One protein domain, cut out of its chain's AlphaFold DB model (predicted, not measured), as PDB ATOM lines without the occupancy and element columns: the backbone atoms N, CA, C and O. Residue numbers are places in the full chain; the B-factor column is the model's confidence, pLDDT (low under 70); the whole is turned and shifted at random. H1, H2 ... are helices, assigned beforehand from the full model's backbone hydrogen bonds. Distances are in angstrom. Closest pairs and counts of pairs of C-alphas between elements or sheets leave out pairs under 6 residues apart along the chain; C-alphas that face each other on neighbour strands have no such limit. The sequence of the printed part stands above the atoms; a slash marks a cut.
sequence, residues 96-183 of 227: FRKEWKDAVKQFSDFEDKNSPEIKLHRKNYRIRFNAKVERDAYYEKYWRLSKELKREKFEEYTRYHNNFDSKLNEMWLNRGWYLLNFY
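Overview. This is residues 96 to 183 of the 227 residues of an uncharacterized protein of Flavobacterium sp. (UniProt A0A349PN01). Two helix pairs form an L: H1 beside the long H4, and the hairpin of H2 and H3. Residues 126 to 132 and 176 to 183 stick out. The printed part has 88 residues with four named helices and no named strand; it is all helix, loose with a radius of gyration of the C-alphas of 15.5 A, and spans 44 by 36 by 19 A.

Along the chain. Find C-alpha 96 at (1.657, -42.324, -14.909), where H1, residues 96 to 114, begins. H2 is residues 116 to 131, H3 residues 135 to 152. H4, residues 154 to 183, runs 42.3 A to C-alpha 183 at (1.028, -43.773, 6.739).

Arrangement. H1 and residues 157 to 171 of H4 touch at a shallow tilt of 22 degrees, opposite ways, closest at the C-alphas of Trp 100 and Lys 167, 4.8 A. The hairpin's closest C-alphas, of Ile 118 and Leu 145, are 6.5 A apart. Every O i to N i+4 pair is within hydrogen-bond range in H1, H3 and H4, and 10 of 12 in H2.

Size, cuts and confidence. The links are tight, and residues 127 to 134 are under pLDDT 70.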
ATOM      1  N   PHE A  96       3.009 -41.763 -14.837       95.31
ATOM      2  CA  PHE A  96       1.657 -42.324 -14.909       95.31
ATOM      3  C   PHE A  96       0.601 -41.265 -15.239       95.31
ATOM      4  O   PHE A  96      -0.305 -41.499 -16.037       95.31
ATOM      5  N   ARG A  97       0.737 -40.056 -14.684       93.69
ATOM      6  CA  ARG A  97      -0.149 -38.925 -14.976       93.69
ATOM      7  C   ARG A  97      -0.057 -38.510 -16.443       93.69
ATOM      8  O   ARG A  97      -1.076 -38.143 -17.029       93.69
ATOM      9  N   LYS A  98       1.141 -38.530 -17.035       96.69
ATOM     10  CA  LYS A  98       1.332 -38.257 -18.464       96.69
ATOM     11  C   LYS A  98       0.679 -39.344 -19.317       96.69
ATOM     12  O   LYS A  98      -0.121 -39.006 -20.181       96.69
ATOM     13  N   GLU A  99       0.944 -40.616 -19.029       97.00
ATOM     14  CA  GLU A  99       0.348 -41.743 -19.760       97.00
ATOM     15  C   GLU A  99      -1.182 -41.725 -19.711       97.00
ATOM     16  O   GLU A  99      -1.850 -41.905 -20.730       97.00
ATOM     17  N   TRP A 100      -1.752 -41.434 -18.541       94.69
ATOM     18  CA  TRP A 100      -3.192 -41.273 -18.393       94.69
ATOM     19  C   TRP A 100      -3.733 -40.094 -19.213       94.69
ATOM     20  O   TRP A 100      -4.735 -40.246 -19.911       94.69
ATOM     21  N   LYS A 101      -3.070 -38.929 -19.192       95.44
ATOM     22  CA  LYS A 101      -3.467 -37.776 -20.022       95.44
ATOM     23  C   LYS A 101      -3.408 -38.087 -21.517       95.44
ATOM     24  O   LYS A 101      -4.296 -37.661 -22.258       95.44
ATOM     25  N   ASP A 102      -2.406 -38.842 -21.953       97.94
ATOM     26  CA  ASP A 102      -2.280 -39.271 -23.343       97.94
ATOM     27  C   ASP A 102      -3.420 -40.234 -23.722       97.94
ATOM     28  O   ASP A 102      -4.041 -40.066 -24.774       97.94
ATOM     29  N   ALA A 103      -3.788 -41.170 -22.840       96.38
ATOM     30  CA  ALA A 103      -4.936 -42.058 -23.036       96.38
ATOM     31  C   ALA A 103      -6.277 -41.294 -23.071       96.38
ATOM     32  O   ALA A 103      -7.107 -41.549 -23.948       96.38
ATOM     33  N   VAL A 104      -6.470 -40.306 -22.186       94.00
ATOM     34  CA  VAL A 104      -7.629 -39.389 -22.208       94.00
ATOM     35  C   VAL A 104      -7.725 -38.669 -23.546       94.00
ATOM     36  O   VAL A 104      -8.812 -38.581 -24.122       94.00
ATOM     37  N   LYS A 105      -6.598 -38.154 -24.050       96.12
ATOM     38  CA  LYS A 105      -6.552 -37.455 -25.334       96.12
ATOM     39  C   LYS A 105      -6.934 -38.389 -26.478       96.12
ATOM     40  O   LYS A 105      -7.793 -38.030 -27.272       96.12
ATOM     41  N   GLN A 106      -6.348 -39.585 -26.541       97.50
ATOM     42  CA  GLN A 106      -6.667 -40.569 -27.581       97.50
ATOM     43  C   GLN A 106      -8.153 -40.942 -27.585       97.50
ATOM     44  O   GLN A 106      -8.776 -40.968 -28.645       97.50
ATOM     45  N   PHE A 107      -8.737 -41.184 -26.407       95.88
ATOM     46  CA  PHE A 107     -10.160 -41.497 -26.296       95.88
ATOM     47  C   PHE A 107     -11.039 -40.305 -26.699       95.88
ATOM     48  O   PHE A 107     -11.980 -40.465 -27.473       95.88
ATOM     49  N   SER A 108     -10.679 -39.094 -26.265       93.75
ATOM     50  CA  SER A 108     -11.395 -37.864 -26.624       93.75
ATOM     51  C   SER A 108     -11.340 -37.568 -28.125       93.75
ATOM     52  O   SER A 108     -12.357 -37.187 -28.697       93.75
ATOM     53  N   ASP A 109     -10.183 -37.763 -28.766       95.75
ATOM     54  CA  ASP A 109      -9.997 -37.585 -30.212       95.75
ATOM     55  C   ASP A 109     -10.824 -38.613 -31.003       95.75
ATOM     56  O   ASP A 109     -11.407 -38.286 -32.040       95.75
ATOM     57  N   PHE A 110     -10.912 -39.852 -30.506       97.00
ATOM     58  CA  PHE A 110     -11.792 -40.880 -31.060       97.00
ATOM     59  C   PHE A 110     -13.272 -40.482 -30.956       97.00
ATOM     60  O   PHE A 110     -13.980 -40.557 -31.965       97.00
ATOM     61  N   GLU A 111     -13.733 -40.035 -29.782       96.12
ATOM     62  CA  GLU A 111     -15.110 -39.559 -29.599       96.12
ATOM     63  C   GLU A 111     -15.407 -38.375 -30.525       96.12
ATOM     64  O   GLU A 111     -16.417 -38.377 -31.221       96.12
ATOM     65  N   ASP A 112     -14.502 -37.400 -30.606       94.88
ATOM     66  CA  ASP A 112     -14.684 -36.192 -31.414       94.88
ATOM     67  C   ASP A 112     -14.724 -36.476 -32.919       94.88
ATOM     68  O   ASP A 112     -15.395 -35.760 -33.666       94.88
ATOM     69  N   LYS A 113     -13.980 -37.491 -33.372       96.25
ATOM     70  CA  LYS A 113     -13.964 -37.930 -34.771       96.25
ATOM     71  C   LYS A 113     -15.255 -38.652 -35.154       96.25
ATOM     72  O   LYS A 113     -15.690 -38.525 -36.295       96.25
ATOM     73  N   ASN A 114     -15.829 -39.427 -34.234       96.12
ATOM     74  CA  ASN A 114     -16.932 -40.342 -34.533       96.12
ATOM     75  C   ASN A 114     -18.300 -39.863 -34.023       96.12
ATOM     76  O   ASN A 114     -19.308 -40.390 -34.469       96.12
ATOM     77  N   SER A 115     -18.355 -38.864 -33.138       95.38
ATOM     78  CA  SER A 115     -19.594 -38.216 -32.703       95.38
ATOM     79  C   SER A 115     -19.411 -36.694 -32.600       95.38
ATOM     80  O   SER A 115     -18.959 -36.161 -31.574       95.38
ATOM     81  N   PRO A 116     -19.796 -35.952 -33.655       92.88
ATOM     82  CA  PRO A 116     -19.878 -34.494 -33.614       92.88
ATOM     83  C   PRO A 116     -20.753 -33.972 -32.463       92.88
ATOM     84  O   PRO A 116     -20.484 -32.899 -31.919       92.88
ATOM     85  N   GLU A 117     -21.773 -34.731 -32.055       93.75
ATOM     86  CA  GLU A 117     -22.665 -34.418 -30.941       93.75
ATOM     87  C   GLU A 117     -21.925 -34.431 -29.602       93.75
ATOM     88  O   GLU A 117     -22.095 -33.492 -28.820       93.75
ATOM     89  N   ILE A 118     -21.084 -35.444 -29.340       93.25
ATOM     90  CA  ILE A 118     -20.241 -35.491 -28.134       93.25
ATOM     91  C   ILE A 118     -19.278 -34.303 -28.127       93.25
ATOM     92  O   ILE A 118     -19.190 -33.587 -27.124       93.25
ATOM     93  N   LYS A 119     -18.619 -34.029 -29.259       93.44
ATOM     94  CA  LYS A 119     -17.703 -32.888 -29.404       93.44
ATOM     95  C   LYS A 119     -18.388 -31.558 -29.088       93.44
ATOM     96  O   LYS A 119     -17.871 -30.742 -28.317       93.44
ATOM     97  N   LEU A 120     -19.572 -31.334 -29.663       91.25
ATOM     98  CA  LEU A 120     -20.363 -30.128 -29.432       91.25
ATOM     99  C   LEU A 120     -20.836 -30.040 -27.974       91.25
ATOM    100  O   LEU A 120     -20.752 -28.972 -27.365       91.25
ATOM    101  N   HIS A 121     -21.294 -31.152 -27.397       88.94
ATOM    102  CA  HIS A 121     -21.723 -31.233 -25.999       88.94
ATOM    103  C   HIS A 121     -20.587 -30.872 -25.034       88.94
ATOM    104  O   HIS A 121     -20.771 -30.016 -24.164       88.94
ATOM    105  N   ARG A 122     -19.381 -31.415 -25.248       86.75
ATOM    106  CA  ARG A 122     -18.180 -31.103 -24.456       86.75
ATOM    107  C   ARG A 122     -17.780 -29.627 -24.578       86.75
ATOM    108  O   ARG A 122     -17.492 -28.975 -23.572       86.75
ATOM    109  N   LYS A 123     -17.811 -29.061 -25.794       85.25
ATOM    110  CA  LYS A 123     -17.534 -27.630 -26.037       85.25
ATOM    111  C   LYS A 123     -18.533 -26.728 -25.305       85.25
ATOM    112  O   LYS A 123     -18.125 -25.775 -24.642       85.25
ATOM    113  N   ASN A 124     -19.824 -27.048 -25.386       79.44
ATOM    114  CA  ASN A 124     -20.888 -26.288 -24.729       79.44
ATOM    115  C   ASN A 124     -20.774 -26.338 -23.206       79.44
ATOM    116  O   ASN A 124     -20.965 -25.315 -22.551       79.44
ATOM    117  N   TYR A 125     -20.415 -27.490 -22.641       75.44
ATOM    118  CA  TYR A 125     -20.160 -27.603 -21.209       75.44
ATOM    119  C   TYR A 125     -19.016 -26.702 -20.758       75.44
ATOM    120  O   TYR A 125     -19.184 -25.958 -19.801       75.44
ATOM    121  N   ARG A 126     -17.891 -26.673 -21.483       70.38
ATOM    122  CA  ARG A 126     -16.751 -25.808 -21.134       70.38
ATOM    123  C   ARG A 126     -17.116 -24.319 -21.127       70.38
ATOM    124  O   ARG A 126     -16.650 -23.589 -20.261       70.38
ATOM    125  N   ILE A 127     -17.962 -23.880 -22.060       63.03
ATOM    126  CA  ILE A 127     -18.457 -22.494 -22.129       63.03
ATOM    127  C   ILE A 127     -19.412 -22.200 -20.963       63.03
ATOM    128  O   ILE A 127     -19.338 -21.142 -20.342       63.03
ATOM    129  N   ARG A 128     -20.302 -23.147 -20.645       58.31
ATOM    130  CA  ARG A 128     -21.338 -22.981 -19.619       58.31
ATOM    131  C   ARG A 128     -20.917 -23.406 -18.208       58.31
ATOM    132  O   ARG A 128     -21.681 -23.196 -17.272       58.31
ATOM    133  N   PHE A 129     -19.715 -23.950 -18.021       56.03
ATOM    134  CA  PHE A 129     -19.139 -24.215 -16.698       56.03
ATOM    135  C   PHE A 129     -19.042 -22.914 -15.881       56.03
ATOM    136  O   PHE A 129     -19.275 -22.914 -14.678       56.03
ATOM    137  N   ASN A 130     -18.848 -21.780 -16.567       53.31
ATOM    138  CA  ASN A 130     -18.909 -20.436 -15.986       53.31
ATOM    139  C   ASN A 130     -20.339 -19.966 -15.634       53.31
ATOM    140  O   ASN A 130     -20.493 -18.963 -14.947       53.31
ATOM    141  N   ALA A 131     -21.381 -20.672 -16.084       53.44
ATOM    142  CA  ALA A 131     -22.793 -20.297 -15.960       53.44
ATOM    143  C   ALA A 131     -23.613 -21.243 -15.054       53.44
ATOM    144  O   ALA A 131     -24.838 -21.239 -15.131       53.44
ATOM    145  N   LYS A 132     -22.960 -22.048 -14.197       57.47
ATOM    146  CA  LYS A 132     -23.602 -23.021 -13.282       57.47
ATOM    147  C   LYS A 132     -24.537 -24.027 -13.983       57.47
ATOM    148  O   LYS A 132     -25.658 -24.250 -13.540       57.47
ATOM    149  N   VAL A 133     -24.092 -24.666 -15.065       59.78
ATOM    150  CA  VAL A 133     -24.819 -25.846 -15.576       59.78
ATOM    151  C   VAL A 133     -24.783 -26.965 -14.540       59.78
ATOM    152  O   VAL A 133     -23.711 -27.296 -14.027       59.78
ATOM    153  N   GLU A 134     -25.945 -27.558 -14.267       66.75
ATOM    154  CA  GLU A 134     -26.058 -28.740 -13.419       66.75
ATOM    155  C   GLU A 134     -25.226 -29.881 -14.004       66.75
ATOM    156  O   GLU A 134     -25.397 -30.311 -15.150       66.75
ATOM    157  N   ARG A 135     -24.266 -30.339 -13.201       71.56
ATOM    158  CA  ARG A 135     -23.314 -31.397 -13.546       71.56
ATOM    159  C   ARG A 135     -24.033 -32.673 -13.999       71.56
ATOM    160  O   ARG A 135     -23.567 -33.326 -14.930       71.56
ATOM    161  N   ASP A 136     -25.173 -32.969 -13.391       76.12
ATOM    162  CA  ASP A 136     -25.942 -34.187 -13.639       76.12
ATOM    163  C   ASP A 136     -26.578 -34.177 -15.033       76.12
ATOM    164  O   ASP A 136     -26.385 -35.121 -15.799       76.12
ATOM    165  N   ALA A 137     -27.191 -33.060 -15.435       79.12
ATOM    166  CA  ALA A 137     -27.752 -32.893 -16.777       79.12
ATOM    167  C   ALA A 137     -26.681 -32.998 -17.884       79.12
ATOM    168  O   ALA A 137     -26.943 -33.483 -18.991       79.12
ATOM    169  N   TYR A 138     -25.446 -32.561 -17.603       82.69
ATOM    170  CA  TYR A 138     -24.329 -32.770 -18.525       82.69
ATOM    171  C   TYR A 138     -23.993 -34.258 -18.685       82.69
ATOM    172  O   TYR A 138     -23.877 -34.732 -19.823       82.69
ATOM    173  N   TYR A 139     -23.827 -34.977 -17.571       83.50
ATOM    174  CA  TYR A 139     -23.443 -36.386 -17.595       83.50
ATOM    175  C   TYR A 139     -24.534 -37.278 -18.179       83.50
ATOM    176  O   TYR A 139     -24.210 -38.166 -18.962       83.50
ATOM    177  N   GLU A 140     -25.807 -36.995 -17.907       88.31
ATOM    178  CA  GLU A 140     -26.936 -37.743 -18.465       88.31
ATOM    179  C   GLU A 140     -26.897 -37.753 -20.001       88.31
ATOM    180  O   GLU A 140     -26.899 -38.813 -20.639       88.31
ATOM    181  N   LYS A 141     -26.773 -36.569 -20.616       89.38
ATOM    182  CA  LYS A 141     -26.687 -36.456 -22.075       89.38
ATOM    183  C   LYS A 141     -25.410 -37.088 -22.628       89.38
ATOM    184  O   LYS A 141     -25.472 -37.757 -23.659       89.38
ATOM    185  N   TYR A 142     -24.269 -36.895 -21.964       90.62
ATOM    186  CA  TYR A 142     -23.005 -37.498 -22.394       90.62
ATOM    187  C   TYR A 142     -23.080 -39.031 -22.386       90.62
ATOM    188  O   TYR A 142     -22.725 -39.660 -23.378       90.62
ATOM    189  N   TRP A 143     -23.608 -39.638 -21.319       91.25
ATOM    190  CA  TRP A 143     -23.743 -41.093 -21.212       91.25
ATOM    191  C   TRP A 143     -24.646 -41.685 -22.286       91.25
ATOM    192  O   TRP A 143     -24.355 -42.771 -22.787       91.25
ATOM    193  N   ARG A 144     -25.724 -40.989 -22.663       94.44
ATOM    194  CA  ARG A 144     -26.583 -41.431 -23.765       94.44
ATOM    195  C   ARG A 144     -25.811 -41.482 -25.085       94.44
ATOM    196  O   ARG A 144     -25.773 -42.535 -25.715       94.44
ATOM    197  N   LEU A 145     -25.144 -40.386 -25.449       95.12
ATOM    198  CA  LEU A 145     -24.362 -40.295 -26.689       95.12
ATOM    199  C   LEU A 145     -23.194 -41.296 -26.709       95.12
ATOM    200  O   LEU A 145     -22.938 -41.955 -27.710       95.12
ATOM    201  N   SER A 146     -22.511 -41.463 -25.577       93.94
ATOM    202  CA  SER A 146     -21.429 -42.437 -25.411       93.94
ATOM    203  C   SER A 146     -21.922 -43.885 -25.587       93.94
ATOM    204  O   SER A 146     -21.256 -44.691 -26.238       93.94
ATOM    205  N   LYS A 147     -23.120 -44.224 -25.083       95.62
ATOM    206  CA  LYS A 147     -23.744 -45.542 -25.307       95.62
ATOM    207  C   LYS A 147     -24.071 -45.790 -26.779       95.62
ATOM    208  O   LYS A 147     -23.880 -46.913 -27.241       95.62
ATOM    209  N   GLU A 148     -24.567 -44.782 -27.490       95.75
ATOM    210  CA  GLU A 148     -24.827 -44.853 -28.935       95.75
ATOM    211  C   GLU A 148     -23.516 -45.093 -29.697       95.75
ATOM    212  O   GLU A 148     -23.383 -46.110 -30.381       95.75
ATOM    213  N   LEU A 149     -22.490 -44.274 -29.445       96.31
ATOM    214  CA  LEU A 149     -21.168 -44.428 -30.056       96.31
ATOM    215  C   LEU A 149     -20.543 -45.804 -29.770       96.31
ATOM    216  O   LEU A 149     -19.971 -46.429 -30.663       96.31
ATOM    217  N   LYS A 150     -20.672 -46.317 -28.540       96.38
ATOM    218  CA  LYS A 150     -20.196 -47.661 -28.181       96.38
ATOM    219  C   LYS A 150     -20.899 -48.757 -28.983       96.38
ATOM    220  O   LYS A 150     -20.268 -49.762 -29.287       96.38
ATOM    221  N   ARG A 151     -22.188 -48.609 -29.306       96.38
ATOM    222  CA  ARG A 151     -22.908 -49.589 -30.137       96.38
ATOM    223  C   ARG A 151     -22.415 -49.556 -31.580       96.38
ATOM    224  O   ARG A 151     -22.206 -50.611 -32.165       96.38
ATOM    225  N   GLU A 152     -22.194 -48.366 -32.127       96.69
ATOM    226  CA  GLU A 152     -21.782 -48.177 -33.524       96.69
ATOM    227  C   GLU A 152     -20.311 -48.528 -33.779       96.69
ATOM    228  O   GLU A 152     -19.960 -49.029 -34.847       96.69
ATOM    229  N   LYS A 153     -19.437 -48.257 -32.804       96.94
ATOM    230  CA  LYS A 153     -17.975 -48.394 -32.905       96.94
ATOM    231  C   LYS A 153     -17.410 -49.294 -31.809       96.94
ATOM    232  O   LYS A 153     -16.400 -48.964 -31.192       96.94
ATOM    233  N   PHE A 154     -18.070 -50.423 -31.548       96.44
ATOM    234  CA  PHE A 154     -17.820 -51.268 -30.375       96.44
ATOM    235  C   PHE A 154     -16.349 -51.623 -30.135       96.44
ATOM    236  O   PHE A 154     -15.854 -51.420 -29.024       96.44
ATOM    237  N   GLU A 155     -15.642 -52.122 -31.149       97.12
ATOM    238  CA  GLU A 155     -14.248 -52.558 -31.008       97.12
ATOM    239  C   GLU A 155     -13.310 -51.390 -30.685       97.12
ATOM    240  O   GLU A 155     -12.553 -51.442 -29.713       97.12
ATOM    241  N   GLU A 156     -13.389 -50.302 -31.458       96.50
ATOM    242  CA  GLU A 156     -12.554 -49.118 -31.251       96.50
ATOM    243  C   GLU A 156     -12.872 -48.436 -29.919       96.50
ATOM    244  O   GLU A 156     -11.949 -48.121 -29.165       96.50
ATOM    245  N   TYR A 157     -14.162 -48.269 -29.606       97.12
ATOM    246  CA  TYR A 157     -14.617 -47.707 -28.339       97.12
ATOM    247  C   TYR A 157     -14.045 -48.513 -27.175       97.12
ATOM    248  O   TYR A 157     -13.428 -47.950 -26.275       97.12
ATOM    249  N   THR A 158     -14.215 -49.837 -27.205       95.19
ATOM    250  CA  THR A 158     -13.748 -50.728 -26.137       95.19
ATOM    251  C   THR A 158     -12.232 -50.660 -25.992       95.19
ATOM    252  O   THR A 158     -11.737 -50.560 -24.874       95.19
ATOM    253  N   ARG A 159     -11.479 -50.628 -27.098       96.31
ATOM    254  CA  ARG A 159     -10.017 -50.496 -27.066       96.31
ATOM    255  C   ARG A 159      -9.570 -49.195 -26.395       96.31
ATOM    256  O   ARG A 159      -8.743 -49.240 -25.486       96.31
ATOM    257  N   TYR A 160     -10.094 -48.047 -26.827       96.38
ATOM    258  CA  TYR A 160      -9.683 -46.755 -26.269       96.38
ATOM    259  C   TYR A 160     -10.158 -46.571 -24.826       96.38
ATOM    260  O   TYR A 160      -9.392 -46.090 -23.993       96.38
ATOM    261  N   HIS A 161     -11.380 -47.009 -24.513       92.81
ATOM    262  CA  HIS A 161     -11.917 -46.959 -23.158       92.81
ATOM    263  C   HIS A 161     -11.122 -47.851 -22.197       92.81
ATOM    264  O   HIS A 161     -10.791 -47.420 -21.098       92.81
ATOM    265  N   ASN A 162     -10.754 -49.070 -22.607       92.62
ATOM    266  CA  ASN A 162      -9.935 -49.958 -21.780       92.62
ATOM    267  C   ASN A 162      -8.527 -49.392 -21.557       92.62
ATOM    268  O   ASN A 162      -8.000 -49.506 -20.454       92.62
ATOM    269  N   ASN A 163      -7.926 -48.758 -22.569       94.50
ATOM    270  CA  ASN A 163      -6.639 -48.082 -22.401       94.50
ATOM    271  C   ASN A 163      -6.747 -46.912 -21.406       94.50
ATOM    272  O   ASN A 163      -5.918 -46.791 -20.508       94.50
ATOM    273  N   PHE A 164      -7.796 -46.089 -21.523       91.94
ATOM    274  CA  PHE A 164      -8.098 -45.028 -20.557       91.94
ATOM    275  C   PHE A 164      -8.245 -45.579 -19.129       91.94
ATOM    276  O   PHE A 164      -7.560 -45.096 -18.227       91.94
ATOM    277  N   ASP A 165      -9.082 -46.604 -18.941       89.19
ATOM    278  CA  ASP A 165      -9.329 -47.231 -17.637       89.19
ATOM    279  C   ASP A 165      -8.032 -47.818 -17.051       89.19
ATOM    280  O   ASP A 165      -7.730 -47.605 -15.878       89.19
ATOM    281  N   SER A 166      -7.229 -48.514 -17.864       91.00
ATOM    282  CA  SER A 166      -5.962 -49.118 -17.426       91.00
ATOM    283  C   SER A 166      -4.974 -48.065 -16.935       91.00
ATOM    284  O   SER A 166      -4.437 -48.188 -15.835       91.00
ATOM    285  N   LYS A 167      -4.761 -46.993 -17.710       93.44
ATOM    286  CA  LYS A 167      -3.812 -45.930 -17.342       93.44
ATOM    287  C   LYS A 167      -4.267 -45.121 -16.138       93.44
ATOM    288  O   LYS A 167      -3.448 -44.706 -15.321       93.44
ATOM    289  N   LEU A 168      -5.577 -44.946 -15.987       89.94
ATOM    290  CA  LEU A 168      -6.146 -44.357 -14.787       89.94
ATOM    291  C   LEU A 168      -5.893 -45.234 -13.551       89.94
ATOM    292  O   LEU A 168      -5.494 -44.714 -12.509       89.94
ATOM    293  N   ASN A 169      -6.098 -46.549 -13.670       90.19
ATOM    294  CA  ASN A 169      -5.856 -47.496 -12.582       90.19
ATOM    295  C   ASN A 169      -4.378 -47.530 -12.179       90.19
ATOM    296  O   ASN A 169      -4.089 -47.442 -10.992       90.19
ATOM    297  N   GLU A 170      -3.448 -47.583 -13.136       92.00
ATOM    298  CA  GLU A 170      -2.002 -47.540 -12.864       92.00
ATOM    299  C   GLU A 170      -1.611 -46.294 -12.052       92.00
ATOM    300  O   GLU A 170      -0.944 -46.402 -11.019       92.00
ATOM    301  N   MET A 171      -2.096 -45.113 -12.456       92.12
ATOM    302  CA  MET A 171      -1.852 -43.863 -11.731       92.12
ATOM    303  C   MET A 171      -2.410 -43.911 -10.303       92.12
ATOM    304  O   MET A 171      -1.725 -43.531  -9.351       92.12
ATOM    305  N   TRP A 172      -3.652 -44.369 -10.132       90.62
ATOM    306  CA  TRP A 172      -4.282 -44.424  -8.813       90.62
ATOM    307  C   TRP A 172      -3.665 -45.466  -7.893       90.62
ATOM    308  O   TRP A 172      -3.512 -45.187  -6.707       90.62
ATOM    309  N   LEU A 173      -3.258 -46.619  -8.416       92.44
ATOM    310  CA  LEU A 173      -2.557 -47.636  -7.638       92.44
ATOM    311  C   LEU A 173      -1.206 -47.129  -7.158       92.44
ATOM    312  O   LEU A 173      -0.898 -47.273  -5.978       92.44
ATOM    313  N   ASN A 174      -0.444 -46.460  -8.024       93.94
ATOM    314  CA  ASN A 174       0.821 -45.847  -7.629       93.94
ATOM    315  C   ASN A 174       0.633 -44.854  -6.466       93.94
ATOM    316  O   ASN A 174       1.306 -44.943  -5.439       93.94
ATOM    317  N   ARG A 175      -0.347 -43.953  -6.594       93.25
ATOM    318  CA  ARG A 175      -0.697 -42.972  -5.553       93.25
ATOM    319  C   ARG A 175      -1.176 -43.626  -4.264       93.25
ATOM    320  O   ARG A 175      -0.738 -43.250  -3.182       93.25
ATOM    321  N   GLY A 176      -2.087 -44.585  -4.382       93.62
ATOM    322  CA  GLY A 176      -2.722 -45.257  -3.258       93.62
ATOM    323  C   GLY A 176      -1.731 -46.089  -2.453       93.62
ATOM    324  O   GLY A 176      -1.656 -45.941  -1.235       93.62
ATOM    325  N   TRP A 177      -0.902 -46.894  -3.120       95.25
ATOM    326  CA  TRP A 177       0.145 -47.667  -2.454       95.25
ATOM    327  C   TRP A 177       1.184 -46.766  -1.787       95.25
ATOM    328  O   TRP A 177       1.583 -47.032  -0.651       95.25
ATOM    329  N   TYR A 178       1.584 -45.673  -2.442       96.19
ATOM    330  CA  TYR A 178       2.486 -44.701  -1.832       96.19
ATOM    331  C   TYR A 178       1.881 -44.072  -0.573       96.19
ATOM    332  O   TYR A 178       2.530 -44.035   0.471       96.19
ATOM    333  N   LEU A 179       0.617 -43.647  -0.642       94.69
ATOM    334  CA  LEU A 179      -0.106 -43.082   0.491       94.69
ATOM    335  C   LEU A 179      -0.209 -44.084   1.655       94.69
ATOM    336  O   LEU A 179       0.086 -43.725   2.794       94.69
ATOM    337  N   LEU A 180      -0.556 -45.348   1.388       95.62
ATOM    338  CA  LEU A 180      -0.610 -46.396   2.415       95.62
ATOM    339  C   LEU A 180       0.750 -46.579   3.102       95.62
ATOM    340  O   LEU A 180       0.835 -46.609   4.331       95.62
ATOM    341  N   ASN A 181       1.818 -46.680   2.310       96.50
ATOM    342  CA  ASN A 181       3.171 -46.886   2.821       96.50
ATOM    343  C   ASN A 181       3.686 -45.673   3.598       96.50
ATOM    344  O   ASN A 181       4.353 -45.843   4.617       96.50
ATOM    345  N   PHE A 182       3.330 -44.457   3.177       96.12
ATOM    346  CA  PHE A 182       3.616 -43.245   3.934       96.12
ATOM    347  C   PHE A 182       3.002 -43.324   5.337       96.12
ATOM    348  O   PHE A 182       3.720 -43.159   6.324       96.12
ATOM    349  N   TYR A 183       1.712 -43.659   5.446       95.38
ATOM    350  CA  TYR A 183       1.028 -43.773   6.739       95.38
ATOM    351  C   TYR A 183       1.616 -44.875   7.627       95.38
ATOM    352  O   TYR A 183       1.874 -44.614   8.802       95.38
TER     353      TYR A 183